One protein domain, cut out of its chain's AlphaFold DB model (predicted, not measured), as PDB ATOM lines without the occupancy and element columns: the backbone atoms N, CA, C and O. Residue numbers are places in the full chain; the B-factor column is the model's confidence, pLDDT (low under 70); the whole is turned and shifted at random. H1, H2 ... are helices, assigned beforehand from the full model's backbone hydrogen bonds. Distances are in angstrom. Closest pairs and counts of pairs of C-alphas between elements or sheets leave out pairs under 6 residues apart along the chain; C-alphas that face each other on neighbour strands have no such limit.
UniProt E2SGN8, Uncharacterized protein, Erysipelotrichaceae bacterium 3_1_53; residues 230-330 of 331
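Overview. This is residues 230 to 330 of the 331 residues of an uncharacterized protein of Erysipelotrichaceae bacterium 3_1_53 (UniProt E2SGN8). Two long helices, H1 and H4, cross as a lopsided X, the later half of H1 meeting the earlier half of H4, and a shorter helix, H3, packs across H1 near the crossing. Residues 321 to 330, of which 321 to 328 belong to H4, stick out from the body. The printed part has 101 residues, with four named helices in the order H1, H2, H3, H4 and no named strand, and its class is all helix. The whole is loose, with a radius of gyration of the C-alphas of 15.8 A, and is a rod spanning 55 by 24 by 21 A.

Arrangement. H1, residues 230 to 259, touches H4, residues 299 to 328, at a steep tilt of 53 degrees, the same way. They touch with residues 245 to 256 of H1 and residues 302 to 313 of H4 alone; the closest C-alphas of the two helices, those of Leu 249 and Ala 309, are 6.6 A apart. With residues 242 to 250 alone, H1 touches H3, residues 273 to 287, at a steep tilt of 58 degrees, opposite ways. Their closest C-alphas, of Ser 246 and Thr 277, are 5.7 A apart. H3 and H4 only just touch, with 3 pairs of C-alphas within 8 A, the closest being those of Leu 280 and Met 305 at 6.8 A. H2, residues 264 to 267, is close to H1 but not clearly touching it, the closest C-alphas of Leu 257 and Glu 264 being 7.1 A apart. H2 is apart from H3 and H4. In H1, H3 and H4 every O i to N i+4 pair is within hydrogen-bond range; H2 is too short for such a pair.

Along the chain. H1 is 42.9 A long and begins at C-alpha 230, (55.024, 153.062, 173.184). H3 is 21.3 A long and H2 5.7 A. H4, 43.9 A long, ends at C-alpha 328, (107.805, 155.499, 185.379).

Size, cuts and confidence. The C-alphas of Glu 230 and Tyr 329, the two farthest apart, are 56.0 A apart. The printed part has no cut. The link from H3 to H4, 11 residues, is long. The mean pLDDT of the printed part is 74.2; residues under 70 are 230 to 237, 239 to 241, 262 to 271, 292 to 297 and 324 to 330.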
ATOM      1  N   GLU A 230      54.288 152.013 172.470       55.59
ATOM      2  CA  GLU A 230      55.024 153.062 173.184       55.59
ATOM      3  C   GLU A 230      56.389 152.588 173.735       55.59
ATOM      4  O   GLU A 230      57.385 153.281 173.508       55.59
ATOM      5  N   PRO A 231      56.524 151.378 174.322       55.97
ATOM      6  CA  PRO A 231      57.829 150.852 174.737       55.97
ATOM      7  C   PRO A 231      58.775 150.557 173.563       55.97
ATOM      8  O   PRO A 231      59.994 150.609 173.713       55.97
ATOM      9  N   VAL A 232      58.227 150.220 172.393       53.00
ATOM     10  CA  VAL A 232      58.998 149.912 171.179       53.00
ATOM     11  C   VAL A 232      59.497 151.207 170.539       53.00
ATOM     12  O   VAL A 232      60.670 151.316 170.193       53.00
ATOM     13  N   LEU A 233      58.626 152.214 170.458       55.62
ATOM     14  CA  LEU A 233      58.955 153.558 169.991       55.62
ATOM     15  C   LEU A 233      59.995 154.225 170.882       55.62
ATOM     16  O   LEU A 233      60.927 154.834 170.371       55.62
ATOM     17  N   SER A 234      59.875 154.066 172.198       59.25
ATOM     18  CA  SER A 234      60.862 154.606 173.125       59.25
ATOM     19  C   SER A 234      62.249 153.991 172.913       59.25
ATOM     20  O   SER A 234      63.244 154.704 172.860       59.25
ATOM     21  N   ARG A 235      62.323 152.676 172.675       58.81
ATOM     22  CA  ARG A 235      63.587 152.004 172.328       58.81
ATOM     23  C   ARG A 235      64.151 152.461 170.987       58.81
ATOM     24  O   ARG A 235      65.363 152.556 170.833       58.81
ATOM     25  N   TYR A 236      63.285 152.726 170.013       56.97
ATOM     26  CA  TYR A 236      63.704 153.275 168.728       56.97
ATOM     27  C   TYR A 236      64.275 154.693 168.882       56.97
ATOM     28  O   TYR A 236      65.345 154.989 168.362       56.97
ATOM     29  N   HIS A 237      63.596 155.553 169.637       64.81
ATOM     30  CA  HIS A 237      64.065 156.898 169.957       64.81
ATOM     31  C   HIS A 237      65.403 156.878 170.698       64.81
ATOM     32  O   HIS A 237      66.329 157.572 170.288       64.81
ATOM     33  N   GLU A 238      65.540 156.008 171.699       70.25
ATOM     34  CA  GLU A 238      66.807 155.748 172.381       70.25
ATOM     35  C   GLU A 238      67.911 155.343 171.396       70.25
ATOM     36  O   GLU A 238      69.004 155.901 171.439       70.25
ATOM     37  N   TYR A 239      67.638 154.410 170.479       64.19
ATOM     38  CA  TYR A 239      68.608 153.988 169.466       64.19
ATOM     39  C   TYR A 239      69.056 155.153 168.570       64.19
ATOM     40  O   TYR A 239      70.252 155.342 168.347       64.19
ATOM     41  N   VAL A 240      68.110 155.967 168.092       61.00
ATOM     42  CA  VAL A 240      68.406 157.157 167.279       61.00
ATOM     43  C   VAL A 240      69.258 158.146 168.060       61.00
ATOM     44  O   VAL A 240      70.284 158.601 167.560       61.00
ATOM     45  N   GLN A 241      68.853 158.467 169.285       68.31
ATOM     46  CA  GLN A 241      69.534 159.443 170.125       68.31
ATOM     47  C   GLN A 241      70.939 158.967 170.515       68.31
ATOM     48  O   GLN A 241      71.868 159.762 170.448       68.31
ATOM     49  N   LYS A 242      71.139 157.678 170.819       78.38
ATOM     50  CA  LYS A 242      72.477 157.095 171.024       78.38
ATOM     51  C   LYS A 242      73.355 157.211 169.778       78.38
ATOM     52  O   LYS A 242      74.527 157.547 169.897       78.38
ATOM     53  N   GLY A 243      72.786 157.031 168.584       73.69
ATOM     54  CA  GLY A 243      73.488 157.309 167.328       73.69
ATOM     55  C   GLY A 243      73.932 158.773 167.210       73.69
ATOM     56  O   GLY A 243      75.071 159.038 166.839       73.69
ATOM     57  N   GLN A 244      73.073 159.723 167.596       72.62
ATOM     58  CA  GLN A 244      73.424 161.150 167.627       72.62
ATOM     59  C   GLN A 244      74.535 161.451 168.647       72.62
ATOM     60  O   GLN A 244      75.431 162.233 168.349       72.62
ATOM     61  N   ILE A 245      74.507 160.822 169.829       80.19
ATOM     62  CA  ILE A 245      75.571 160.951 170.842       80.19
ATOM     63  C   ILE A 245      76.895 160.401 170.301       80.19
ATOM     64  O   ILE A 245      77.922 161.052 170.451       80.19
ATOM     65  N   SER A 246      76.869 159.244 169.638       79.62
ATOM     66  CA  SER A 246      78.060 158.634 169.040       79.62
ATOM     67  C   SER A 246      78.699 159.540 167.976       79.62
ATOM     68  O   SER A 246      79.917 159.709 167.961       79.62
ATOM     69  N   GLU A 247      77.890 160.202 167.138       77.81
ATOM     70  CA  GLU A 247      78.386 161.203 166.180       77.81
ATOM     71  C   GLU A 247      79.025 162.413 166.884       77.81
ATOM     72  O   GLU A 247      80.120 162.823 166.506       77.81
ATOM     73  N   ILE A 248      78.395 162.942 167.942       81.88
ATOM     74  CA  ILE A 248      78.972 164.031 168.752       81.88
ATOM     75  C   ILE A 248      80.312 163.604 169.351       81.88
ATOM     76  O   ILE A 248      81.289 164.342 169.264       81.88
ATOM     77  N   LEU A 249      80.362 162.419 169.959       82.56
ATOM     78  CA  LEU A 249      81.569 161.880 170.575       82.56
ATOM     79  C   LEU A 249      82.684 161.697 169.560       82.56
ATOM     80  O   LEU A 249      83.832 161.995 169.865       82.56
ATOM     81  N   LYS A 250      82.359 161.242 168.349       83.12
ATOM     82  CA  LYS A 250      83.335 161.143 167.271       83.12
ATOM     83  C   LYS A 250      83.945 162.509 166.959       83.12
ATOM     84  O   LYS A 250      85.164 162.635 167.011       83.12
ATOM     85  N   ASP A 251      83.112 163.520 166.721       82.94
ATOM     86  CA  ASP A 251      83.582 164.873 166.409       82.94
ATOM     87  C   ASP A 251      84.445 165.452 167.550       82.94
ATOM     88  O   ASP A 251      85.503 166.031 167.300       82.94
ATOM     89  N   ARG A 252      84.038 165.261 168.817       83.81
ATOM     90  CA  ARG A 252      84.800 165.738 169.987       83.81
ATOM     91  C   ARG A 252      86.109 164.983 170.190       83.81
ATOM     92  O   ARG A 252      87.123 165.617 170.466       83.81
ATOM     93  N   CYS A 253      86.117 163.663 170.020       81.38
ATOM     94  CA  CYS A 253      87.338 162.859 170.072       81.38
ATOM     95  C   CYS A 253      88.338 163.293 168.997       81.38
ATOM     96  O   CYS A 253      89.518 163.431 169.304       81.38
ATOM     97  N   ASP A 254      87.878 163.545 167.768       80.56
ATOM     98  CA  ASP A 254      88.734 163.979 166.659       80.56
ATOM     99  C   ASP A 254      89.358 165.362 166.942       80.56
ATOM    100  O   ASP A 254      90.557 165.569 166.732       80.56
ATOM    101  N   GLU A 255      88.573 166.305 167.473       82.69
ATOM    102  CA  GLU A 255      89.072 167.620 167.902       82.69
ATOM    103  C   GLU A 255      90.052 167.517 169.077       82.69
ATOM    104  O   GLU A 255      91.087 168.193 169.100       82.69
ATOM    105  N   TRP A 256      89.743 166.660 170.048       80.44
ATOM    106  CA  TRP A 256      90.570 166.443 171.223       80.44
ATOM    107  C   TRP A 256      91.919 165.815 170.854       80.44
ATOM    108  O   TRP A 256      92.960 166.346 171.245       80.44
ATOM    109  N   LEU A 257      91.923 164.775 170.017       75.81
ATOM    110  CA  LEU A 257      93.123 164.157 169.445       75.81
ATOM    111  C   LEU A 257      94.021 165.179 168.750       75.81
ATOM    112  O   LEU A 257      95.215 165.268 169.044       75.81
ATOM    113  N   ALA A 258      93.427 165.999 167.880       78.19
ATOM    114  CA  ALA A 258      94.144 167.046 167.167       78.19
ATOM    115  C   ALA A 258      94.758 168.090 168.116       78.19
ATOM    116  O   ALA A 258      95.824 168.625 167.825       78.19
ATOM    117  N   SER A 259      94.118 168.376 169.256       78.19
ATOM    118  CA  SER A 259      94.650 169.306 170.263       78.19
ATOM    119  C   SER A 259      95.864 168.764 171.027       78.19
ATOM    120  O   SER A 259      96.649 169.552 171.556       78.19
ATOM    121  N   GLN A 260      96.010 167.438 171.089       71.94
ATOM    122  CA  GLN A 260      97.081 166.746 171.811       71.94
ATOM    123  C   GLN A 260      98.200 166.239 170.885       71.94
ATOM    124  O   GLN A 260      99.120 165.580 171.364       71.94
ATOM    125  N   ASP A 261      98.131 166.525 169.579       72.25
ATOM    126  CA  ASP A 261      99.018 165.959 168.549       72.25
ATOM    127  C   ASP A 261      99.051 164.407 168.558       72.25
ATOM    128  O   ASP A 261     100.072 163.790 168.241       72.25
ATOM    129  N   LEU A 262      97.931 163.767 168.921       66.38
ATOM    130  CA  LEU A 262      97.759 162.307 168.966       66.38
ATOM    131  C   LEU A 262      96.995 161.795 167.730       66.38
ATOM    132  O   LEU A 262      96.276 162.553 167.077       66.38
ATOM    133  N   ASP A 263      97.135 160.505 167.406       65.31
ATOM    134  CA  ASP A 263      96.389 159.850 166.319       65.31
ATOM    135  C   ASP A 263      95.256 158.944 166.839       65.31
ATOM    136  O   ASP A 263      95.228 158.539 167.997       65.31
ATOM    137  N   GLU A 264      94.285 158.605 165.985       57.53
ATOM    138  CA  GLU A 264      93.126 157.786 166.390       57.53
ATOM    139  C   GLU A 264      93.543 156.399 166.925       57.53
ATOM    140  O   GLU A 264      92.944 155.880 167.869       57.53
ATOM    141  N   ASN A 265      94.644 155.846 166.405       60.31
ATOM    142  CA  ASN A 265      95.188 154.552 166.823       60.31
ATOM    143  C   ASN A 265      95.819 154.590 168.223       60.31
ATOM    144  O   ASN A 265      95.967 153.540 168.849       60.31
ATOM    145  N   SER A 266      96.211 155.768 168.724       59.91
ATOM    146  CA  SER A 266      96.771 155.906 170.074       59.91
ATOM    147  C   SER A 266      95.698 155.822 171.166       59.91
ATOM    148  O   SER A 266      96.042 155.575 172.319       59.91
ATOM    149  N   LEU A 267      94.412 155.956 170.811       54.41
ATOM    150  CA  LEU A 267      93.283 155.950 171.750       54.41
ATOM    151  C   LEU A 267      92.309 154.786 171.600       54.41
ATOM    152  O   LEU A 267      91.522 154.568 172.517       54.41
ATOM    153  N   GLU A 268      92.341 154.034 170.499       55.66
ATOM    154  CA  GLU A 268      91.398 152.926 170.264       55.66
ATOM    155  C   GLU A 268      91.474 151.837 171.359       55.66
ATOM    156  O   GLU A 268      90.512 151.115 171.594       55.66
ATOM    157  N   GLY A 269      92.595 151.754 172.091       57.81
ATOM    158  CA  GLY A 269      92.748 150.893 173.272       57.81
ATOM    159  C   GLY A 269      92.423 151.543 174.627       57.81
ATOM    160  O   GLY A 269      92.503 150.858 175.644       57.81
ATOM    161  N   ILE A 270      92.112 152.842 174.661       63.03
ATOM    162  CA  ILE A 270      91.931 153.655 175.880       63.03
ATOM    163  C   ILE A 270      90.483 154.138 176.021       63.03
ATOM    164  O   ILE A 270      89.949 154.141 177.128       63.03
ATOM    165  N   ILE A 271      89.851 154.544 174.916       69.19
ATOM    166  CA  ILE A 271      88.505 155.123 174.910       69.19
ATOM    167  C   ILE A 271      87.568 154.209 174.131       69.19
ATOM    168  O   ILE A 271      87.582 154.184 172.899       69.19
ATOM    169  N   ASP A 272      86.707 153.503 174.860       78.12
ATOM    170  CA  ASP A 272      85.574 152.807 174.264       78.12
ATOM    171  C   ASP A 272      84.441 153.818 174.015       78.12
ATOM    172  O   ASP A 272      83.769 154.299 174.935       78.12
ATOM    173  N   LYS A 273      84.271 154.199 172.742       75.44
ATOM    174  CA  LYS A 273      83.262 155.179 172.310       75.44
ATOM    175  C   LYS A 273      81.837 154.656 172.534       75.44
ATOM    176  O   LYS A 273      80.938 155.474 172.743       75.44
ATOM    177  N   ASP A 274      81.620 153.342 172.509       78.31
ATOM    178  CA  ASP A 274      80.304 152.747 172.744       78.31
ATOM    179  C   ASP A 274      79.957 152.809 174.237       78.31
ATOM    180  O   ASP A 274      78.861 153.255 174.589       78.31
ATOM    181  N   ASP A 275      80.907 152.483 175.117       83.75
ATOM    182  CA  ASP A 275      80.732 152.629 176.568       83.75
ATOM    183  C   ASP A 275      80.494 154.092 176.964       83.75
ATOM    184  O   ASP A 275      79.571 154.394 177.724       83.75
ATOM    185  N   LEU A 276      81.262 155.028 176.396       83.88
ATOM    186  CA  LEU A 276      81.082 156.455 176.670       83.88
ATOM    187  C   LEU A 276      79.739 156.976 176.129       83.88
ATOM    188  O   LEU A 276      79.084 157.799 176.773       83.88
ATOM    189  N   THR A 277      79.281 156.462 174.982       83.94
ATOM    190  CA  THR A 277      77.937 156.750 174.450       83.94
ATOM    191  C   THR A 277      76.854 156.300 175.432       83.94
ATOM    192  O   THR A 277      75.895 157.039 175.677       83.94
ATOM    193  N   LEU A 278      76.995 155.100 176.005       85.44
ATOM    194  CA  LEU A 278      76.064 154.570 177.002       85.44
ATOM    195  C   LEU A 278      76.091 155.386 178.296       85.44
ATOM    196  O   LEU A 278      75.030 155.713 178.823       85.44
ATOM    197  N   GLU A 279      77.270 155.779 178.774       89.44
ATOM    198  CA  GLU A 279      77.401 156.564 180.001       89.44
ATOM    199  C   GLU A 279      76.753 157.952 179.874       89.44
ATOM    200  O   GLU A 279      75.997 158.376 180.753       89.44
ATOM    201  N   LEU A 280      76.999 158.656 178.762       88.50
ATOM    202  CA  LEU A 280      76.377 159.955 178.490       88.50
ATOM    203  C   LEU A 280      74.854 159.845 178.375       88.50
ATOM    204  O   LEU A 280      74.119 160.681 178.911       88.50
ATOM    205  N   TRP A 281      74.380 158.791 177.707       90.25
ATOM    206  CA  TRP A 281      72.960 158.485 177.626       90.25
ATOM    207  C   TRP A 281      72.346 158.286 179.016       90.25
ATOM    208  O   TRP A 281      71.368 158.957 179.346       90.25
ATOM    209  N   ASP A 282      72.932 157.419 179.844       90.31
ATOM    210  CA  ASP A 282      72.411 157.090 181.172       90.31
ATOM    211  C   ASP A 282      72.392 158.318 182.091       90.31
ATOM    212  O   ASP A 282      71.391 158.574 182.770       90.31
ATOM    213  N   LYS A 283      73.450 159.142 182.059       91.38
ATOM    214  CA  LYS A 283      73.501 160.411 182.800       91.38
ATOM    215  C   LYS A 283      72.376 161.356 182.380       91.38
ATOM    216  O   LYS A 283      71.678 161.899 183.241       91.38
ATOM    217  N   ARG A 284      72.153 161.548 181.073       89.81
ATOM    218  CA  ARG A 284      71.090 162.448 180.598       89.81
ATOM    219  C   ARG A 284      69.700 161.887 180.876       89.81
ATOM    220  O   ARG A 284      68.833 162.640 181.313       89.81
ATOM    221  N   ALA A 285      69.485 160.593 180.668       85.00
ATOM    222  CA  ALA A 285      68.208 159.934 180.923       85.00
ATOM    223  C   ALA A 285      67.828 159.960 182.415       85.00
ATOM    224  O   ALA A 285      66.647 160.071 182.748       85.00
ATOM    225  N   ALA A 286      68.811 159.929 183.323       89.25
ATOM    226  CA  ALA A 286      68.581 160.110 184.756       89.25
ATOM    227  C   ALA A 286      68.118 161.535 185.111       89.25
ATOM    228  O   ALA A 286      67.301 161.712 186.018       89.25
ATOM    229  N   LEU A 287      68.623 162.548 184.401       88.06
ATOM    230  CA  LEU A 287      68.216 163.948 184.574       88.06
ATOM    231  C   LEU A 287      66.861 164.247 183.924       88.06
ATOM    232  O   LEU A 287      66.110 165.089 184.416       88.06
ATOM    233  N   ASP A 288      66.549 163.562 182.826       84.81
ATOM    234  CA  ASP A 288      65.329 163.754 182.058       84.81
ATOM    235  C   ASP A 288      64.675 162.410 181.700       84.81
ATOM    236  O   ASP A 288      64.922 161.852 180.627       84.81
ATOM    237  N   PRO A 289      63.762 161.909 182.554       79.25
ATOM    238  CA  PRO A 289      63.064 160.645 182.320       79.25
ATOM    239  C   PRO A 289      62.187 160.632 181.061       79.25
ATOM    240  O   PRO A 289      61.711 159.575 180.652       79.25
ATOM    241  N   THR A 290      61.935 161.795 180.447       77.62
ATOM    242  CA  THR A 290      61.160 161.886 179.203       77.62
ATOM    243  C   THR A 290      62.028 161.755 177.954       77.62
ATOM    244  O   THR A 290      61.486 161.597 176.859       77.62
ATOM    245  N   LEU A 291      63.359 161.789 178.103       73.69
ATOM    246  CA  LEU A 291      64.327 161.689 177.012       73.69
ATOM    247  C   LEU A 291      64.081 160.479 176.095       73.69
ATOM    248  O   LEU A 291      63.994 160.705 174.884       73.69
ATOM    249  N   PRO A 292      63.848 159.251 176.616       65.19
ATOM    250  CA  PRO A 292      63.651 158.063 175.784       65.19
ATOM    251  C   PRO A 292      62.370 158.097 174.952       65.19
ATOM    252  O   PRO A 292      62.163 157.234 174.111       65.19
ATOM    253  N   PHE A 293      61.469 159.048 175.193       61.47
ATOM    254  CA  PHE A 293      60.223 159.191 174.442       61.47
ATOM    255  C   PHE A 293      60.308 160.276 173.365       61.47
ATOM    256  O   PHE A 293      59.372 160.431 172.579       61.47
ATOM    257  N   ARG A 294      61.419 161.017 173.289       64.56
ATOM    258  CA  ARG A 294      61.612 162.092 172.309       64.56
ATOM    259  C   ARG A 294      62.220 161.549 171.020       64.56
ATOM    260  O   ARG A 294      63.160 160.774 171.086       64.56
ATOM    261  N   PRO A 295      61.776 162.012 169.845       53.81
ATOM    262  CA  PRO A 295      62.256 161.475 168.573       53.81
ATOM    263  C   PRO A 295      63.723 161.794 168.254       53.81
ATOM    264  O   PRO A 295      64.315 161.138 167.403       53.81
ATOM    265  N   ALA A 296      64.295 162.818 168.889       63.12
ATOM    266  CA  ALA A 296      65.675 163.246 168.697       63.12
ATOM    267  C   ALA A 296      66.156 164.055 169.908       63.12
ATOM    268  O   ALA A 296      65.343 164.527 170.710       63.12
ATOM    269  N   LEU A 297      67.473 164.236 170.017       68.06
ATOM    270  CA  LEU A 297      68.074 165.212 170.924       68.06
ATOM    271  C   LEU A 297      67.757 166.637 170.455       68.06
ATOM    272  O   LEU A 297      67.865 166.953 169.267       68.06
ATOM    273  N   ASN A 298      67.355 167.508 171.380       72.81
ATOM    274  CA  ASN A 298      67.152 168.924 171.079       72.81
ATOM    275  C   ASN A 298      68.467 169.719 171.227       72.81
ATOM    276  O   ASN A 298      69.486 169.196 171.664       72.81
ATOM    277  N   THR A 299      68.463 171.009 170.893       75.00
ATOM    278  CA  THR A 299      69.668 171.858 170.957       75.00
ATOM    279  C   THR A 299      70.295 171.958 172.353       75.00
ATOM    280  O   THR A 299      71.500 172.176 172.471       75.00
ATOM    281  N   GLU A 300      69.498 171.863 173.415       84.19
ATOM    282  CA  GLU A 300      69.995 171.871 174.793       84.19
ATOM    283  C   GLU A 300      70.643 170.531 175.144       84.19
ATOM    284  O   GLU A 300      71.755 170.523 175.663       84.19
ATOM    285  N   ASP A 301      70.003 169.420 174.770       81.25
ATOM    286  CA  ASP A 301      70.554 168.075 174.925       81.25
ATOM    287  C   ASP A 301      71.891 167.950 174.181       81.25
ATOM    288  O   ASP A 301      72.878 167.526 174.765       81.25
ATOM    289  N   MET A 302      71.951 168.390 172.920       80.50
ATOM    290  CA  MET A 302      73.171 168.343 172.104       80.50
ATOM    291  C   MET A 302      74.322 169.131 172.739       80.50
ATOM    292  O   MET A 302      75.454 168.659 172.756       80.50
ATOM    293  N   ARG A 303      74.038 170.320 173.286       83.69
ATOM    294  CA  ARG A 303      75.048 171.150 173.960       83.69
ATOM    295  C   ARG A 303      75.535 170.504 175.251       83.69
ATOM    296  O   ARG A 303      76.732 170.464 175.491       83.69
ATOM    297  N   TRP A 304      74.610 169.976 176.049       93.25
ATOM    298  CA  TRP A 304      74.948 169.272 177.281       93.25
ATOM    299  C   TRP A 304      75.826 168.046 176.993       93.25
ATOM    300  O   TRP A 304      76.828 167.847 177.667       93.25
ATOM    301  N   MET A 305      75.500 167.271 175.951       89.56
ATOM    302  CA  MET A 305      76.298 166.110 175.534       89.56
ATOM    303  C   MET A 305      77.709 166.502 175.098       89.56
ATOM    304  O   MET A 305      78.648 165.778 175.399       89.56
ATOM    305  N   GLN A 306      77.870 167.636 174.410       86.75
ATOM    306  CA  GLN A 306      79.188 168.161 174.037       86.75
ATOM    307  C   GLN A 306      80.016 168.546 175.270       86.75
ATOM    308  O   GLN A 306      81.162 168.126 175.384       86.75
ATOM    309  N   GLU A 307      79.427 169.302 176.199       90.75
ATOM    310  CA  GLU A 307      80.103 169.739 177.428       90.75
ATOM    311  C   GLU A 307      80.489 168.547 178.319       90.75
ATOM    312  O   GLU A 307      81.610 168.481 178.817       90.75
ATOM    313  N   GLU A 308      79.589 167.577 178.499       92.94
ATOM    314  CA  GLU A 308      79.870 166.391 179.313       92.94
ATOM    315  C   GLU A 308      80.888 165.461 178.634       92.94
ATOM    316  O   GLU A 308      81.751 164.908 179.313       92.94
ATOM    317  N   ALA A 309      80.838 165.313 177.304       88.69
ATOM    318  CA  ALA A 309      81.845 164.562 176.554       88.69
ATOM    319  C   ALA A 309      83.255 165.118 176.789       88.69
ATOM    320  O   ALA A 309      84.171 164.348 177.068       88.69
ATOM    321  N   ASP A 310      83.424 166.441 176.747       86.88
ATOM    322  CA  ASP A 310      84.718 167.084 176.997       86.88
ATOM    323  C   ASP A 310      85.259 166.777 178.390       86.88
ATOM    324  O   ASP A 310      86.421 166.400 178.543       86.88
ATOM    325  N   ILE A 311      84.397 166.886 179.404       88.50
ATOM    326  CA  ILE A 311      84.757 166.601 180.796       88.50
ATOM    327  C   ILE A 311      85.234 165.152 180.940       88.50
ATOM    328  O   ILE A 311      86.231 164.891 181.615       88.50
ATOM    329  N   GLN A 312      84.540 164.207 180.305       85.56
ATOM    330  CA  GLN A 312      84.875 162.785 180.374       85.56
ATOM    331  C   GLN A 312      86.199 162.477 179.671       85.56
ATOM    332  O   GLN A 312      87.041 161.772 180.227       85.56
ATOM    333  N   LEU A 313      86.418 163.050 178.483       83.94
ATOM    334  CA  LEU A 313      87.669 162.895 177.738       83.94
ATOM    335  C   LEU A 313      88.862 163.465 178.521       83.94
ATOM    336  O   LEU A 313      89.906 162.815 178.624       83.94
ATOM    337  N   GLU A 314      88.705 164.632 179.154       83.44
ATOM    338  CA  GLU A 314      89.735 165.209 180.026       83.44
ATOM    339  C   GLU A 314      90.029 164.330 181.254       83.44
ATOM    340  O   GLU A 314      91.193 164.122 181.607       83.44
ATOM    341  N   GLN A 315      89.000 163.774 181.903       82.56
ATOM    342  CA  GLN A 315      89.177 162.879 183.053       82.56
ATOM    343  C   GLN A 315      89.898 161.580 182.678       82.56
ATOM    344  O   GLN A 315      90.771 161.117 183.424       82.56
ATOM    345  N   MET A 316      89.570 161.008 181.517       78.38
ATOM    346  CA  MET A 316      90.246 159.822 180.989       78.38
ATOM    347  C   MET A 316      91.731 160.104 180.731       78.38
ATOM    348  O   MET A 316      92.581 159.323 181.165       78.38
ATOM    349  N   LEU A 317      92.067 161.257 180.140       75.06
ATOM    350  CA  LEU A 317      93.460 161.673 179.935       75.06
ATOM    351  C   LEU A 317      94.238 161.771 181.247       75.06
ATOM    352  O   LEU A 317      95.351 161.252 181.348       75.06
ATOM    353  N   ILE A 318      93.676 162.450 182.251       78.12
ATOM    354  CA  ILE A 318      94.331 162.609 183.556       78.12
ATOM    355  C   ILE A 318      94.626 161.233 184.160       78.12
ATOM    356  O   ILE A 318      95.741 160.990 184.622       78.12
ATOM    357  N   THR A 319      93.651 160.329 184.096       78.62
ATOM    358  CA  THR A 319      93.769 158.968 184.629       78.62
ATOM    359  C   THR A 319      94.888 158.183 183.941       78.62
ATOM    360  O   THR A 319      95.672 157.511 184.616       78.62
ATOM    361  N   GLU A 320      95.015 158.277 182.616       72.31
ATOM    362  CA  GLU A 320      96.098 157.598 181.892       72.31
ATOM    363  C   GLU A 320      97.477 158.211 182.154       72.31
ATOM    364  O   GLU A 320      98.438 157.485 182.420       72.31
ATOM    365  N   LEU A 321      97.585 159.542 182.205       70.94
ATOM    366  CA  LEU A 321      98.840 160.214 182.563       70.94
ATOM    367  C   LEU A 321      99.304 159.860 183.986       70.94
ATOM    368  O   LEU A 321     100.506 159.788 184.260       70.94
ATOM    369  N   GLU A 322      98.373 159.644 184.916       72.44
ATOM    370  CA  GLU A 322      98.685 159.163 186.263       72.44
ATOM    371  C   GLU A 322      99.189 157.712 186.257       72.44
ATOM    372  O   GLU A 322     100.179 157.418 186.938       72.44
ATOM    373  N   LYS A 323      98.591 156.819 185.455       71.12
ATOM    374  CA  LYS A 323      99.065 155.432 185.295       71.12
ATOM    375  C   LYS A 323     100.483 155.381 184.721       71.12
ATOM    376  O   LYS A 323     101.332 154.677 185.273       71.12
ATOM    377  N   GLU A 324     100.777 156.160 183.680       63.88
ATOM    378  CA  GLU A 324     102.127 156.243 183.105       63.88
ATOM    379  C   GLU A 324     103.153 156.778 184.110       63.88
ATOM    380  O   GLU A 324     104.254 156.233 184.236       63.88
ATOM    381  N   LYS A 325     102.790 157.803 184.895       62.16
ATOM    382  CA  LYS A 325     103.660 158.314 185.964       62.16
ATOM    383  C   LYS A 325     103.985 157.228 186.986       62.16
ATOM    384  O   LYS A 325     105.159 157.047 187.308       62.16
ATOM    385  N   VAL A 326     102.991 156.480 187.466       60.25
ATOM    386  CA  VAL A 326     103.198 155.386 188.435       60.25
ATOM    387  C   VAL A 326     104.116 154.293 187.872       60.25
ATOM    388  O   VAL A 326     104.982 153.802 188.595       60.25
ATOM    389  N   LEU A 327     103.996 153.965 186.583       55.09
ATOM    390  CA  LEU A 327     104.886 153.018 185.903       55.09
ATOM    391  C   LEU A 327     106.322 153.558 185.765       55.09
ATOM    392  O   LEU A 327     107.280 152.802 185.927       55.09
ATOM    393  N   SER A 328     106.487 154.864 185.536       50.12
ATOM    394  CA  SER A 328     107.805 155.499 185.379       50.12
ATOM    395  C   SER A 328     108.608 155.648 186.684       50.12
ATOM    396  O   SER A 328     109.835 155.630 186.647       50.12
ATOM    397  N   TYR A 329     107.943 155.752 187.842       49.81
ATOM    398  CA  TYR A 329     108.593 155.829 189.164       49.81
ATOM    399  C   TYR A 329     108.808 154.455 189.829       49.81
ATOM    400  O   TYR A 329     109.362 154.387 190.927       49.81
ATOM    401  N   GLY A 330     108.366 153.370 189.182       48.84
ATOM    402  CA  GLY A 330     108.490 151.989 189.652       48.84
ATOM    403  C   GLY A 330     109.568 151.140 188.959       48.84
ATOM    404  O   GLY A 330     109.605 149.939 189.224       48.84
TER     405      GLY A 330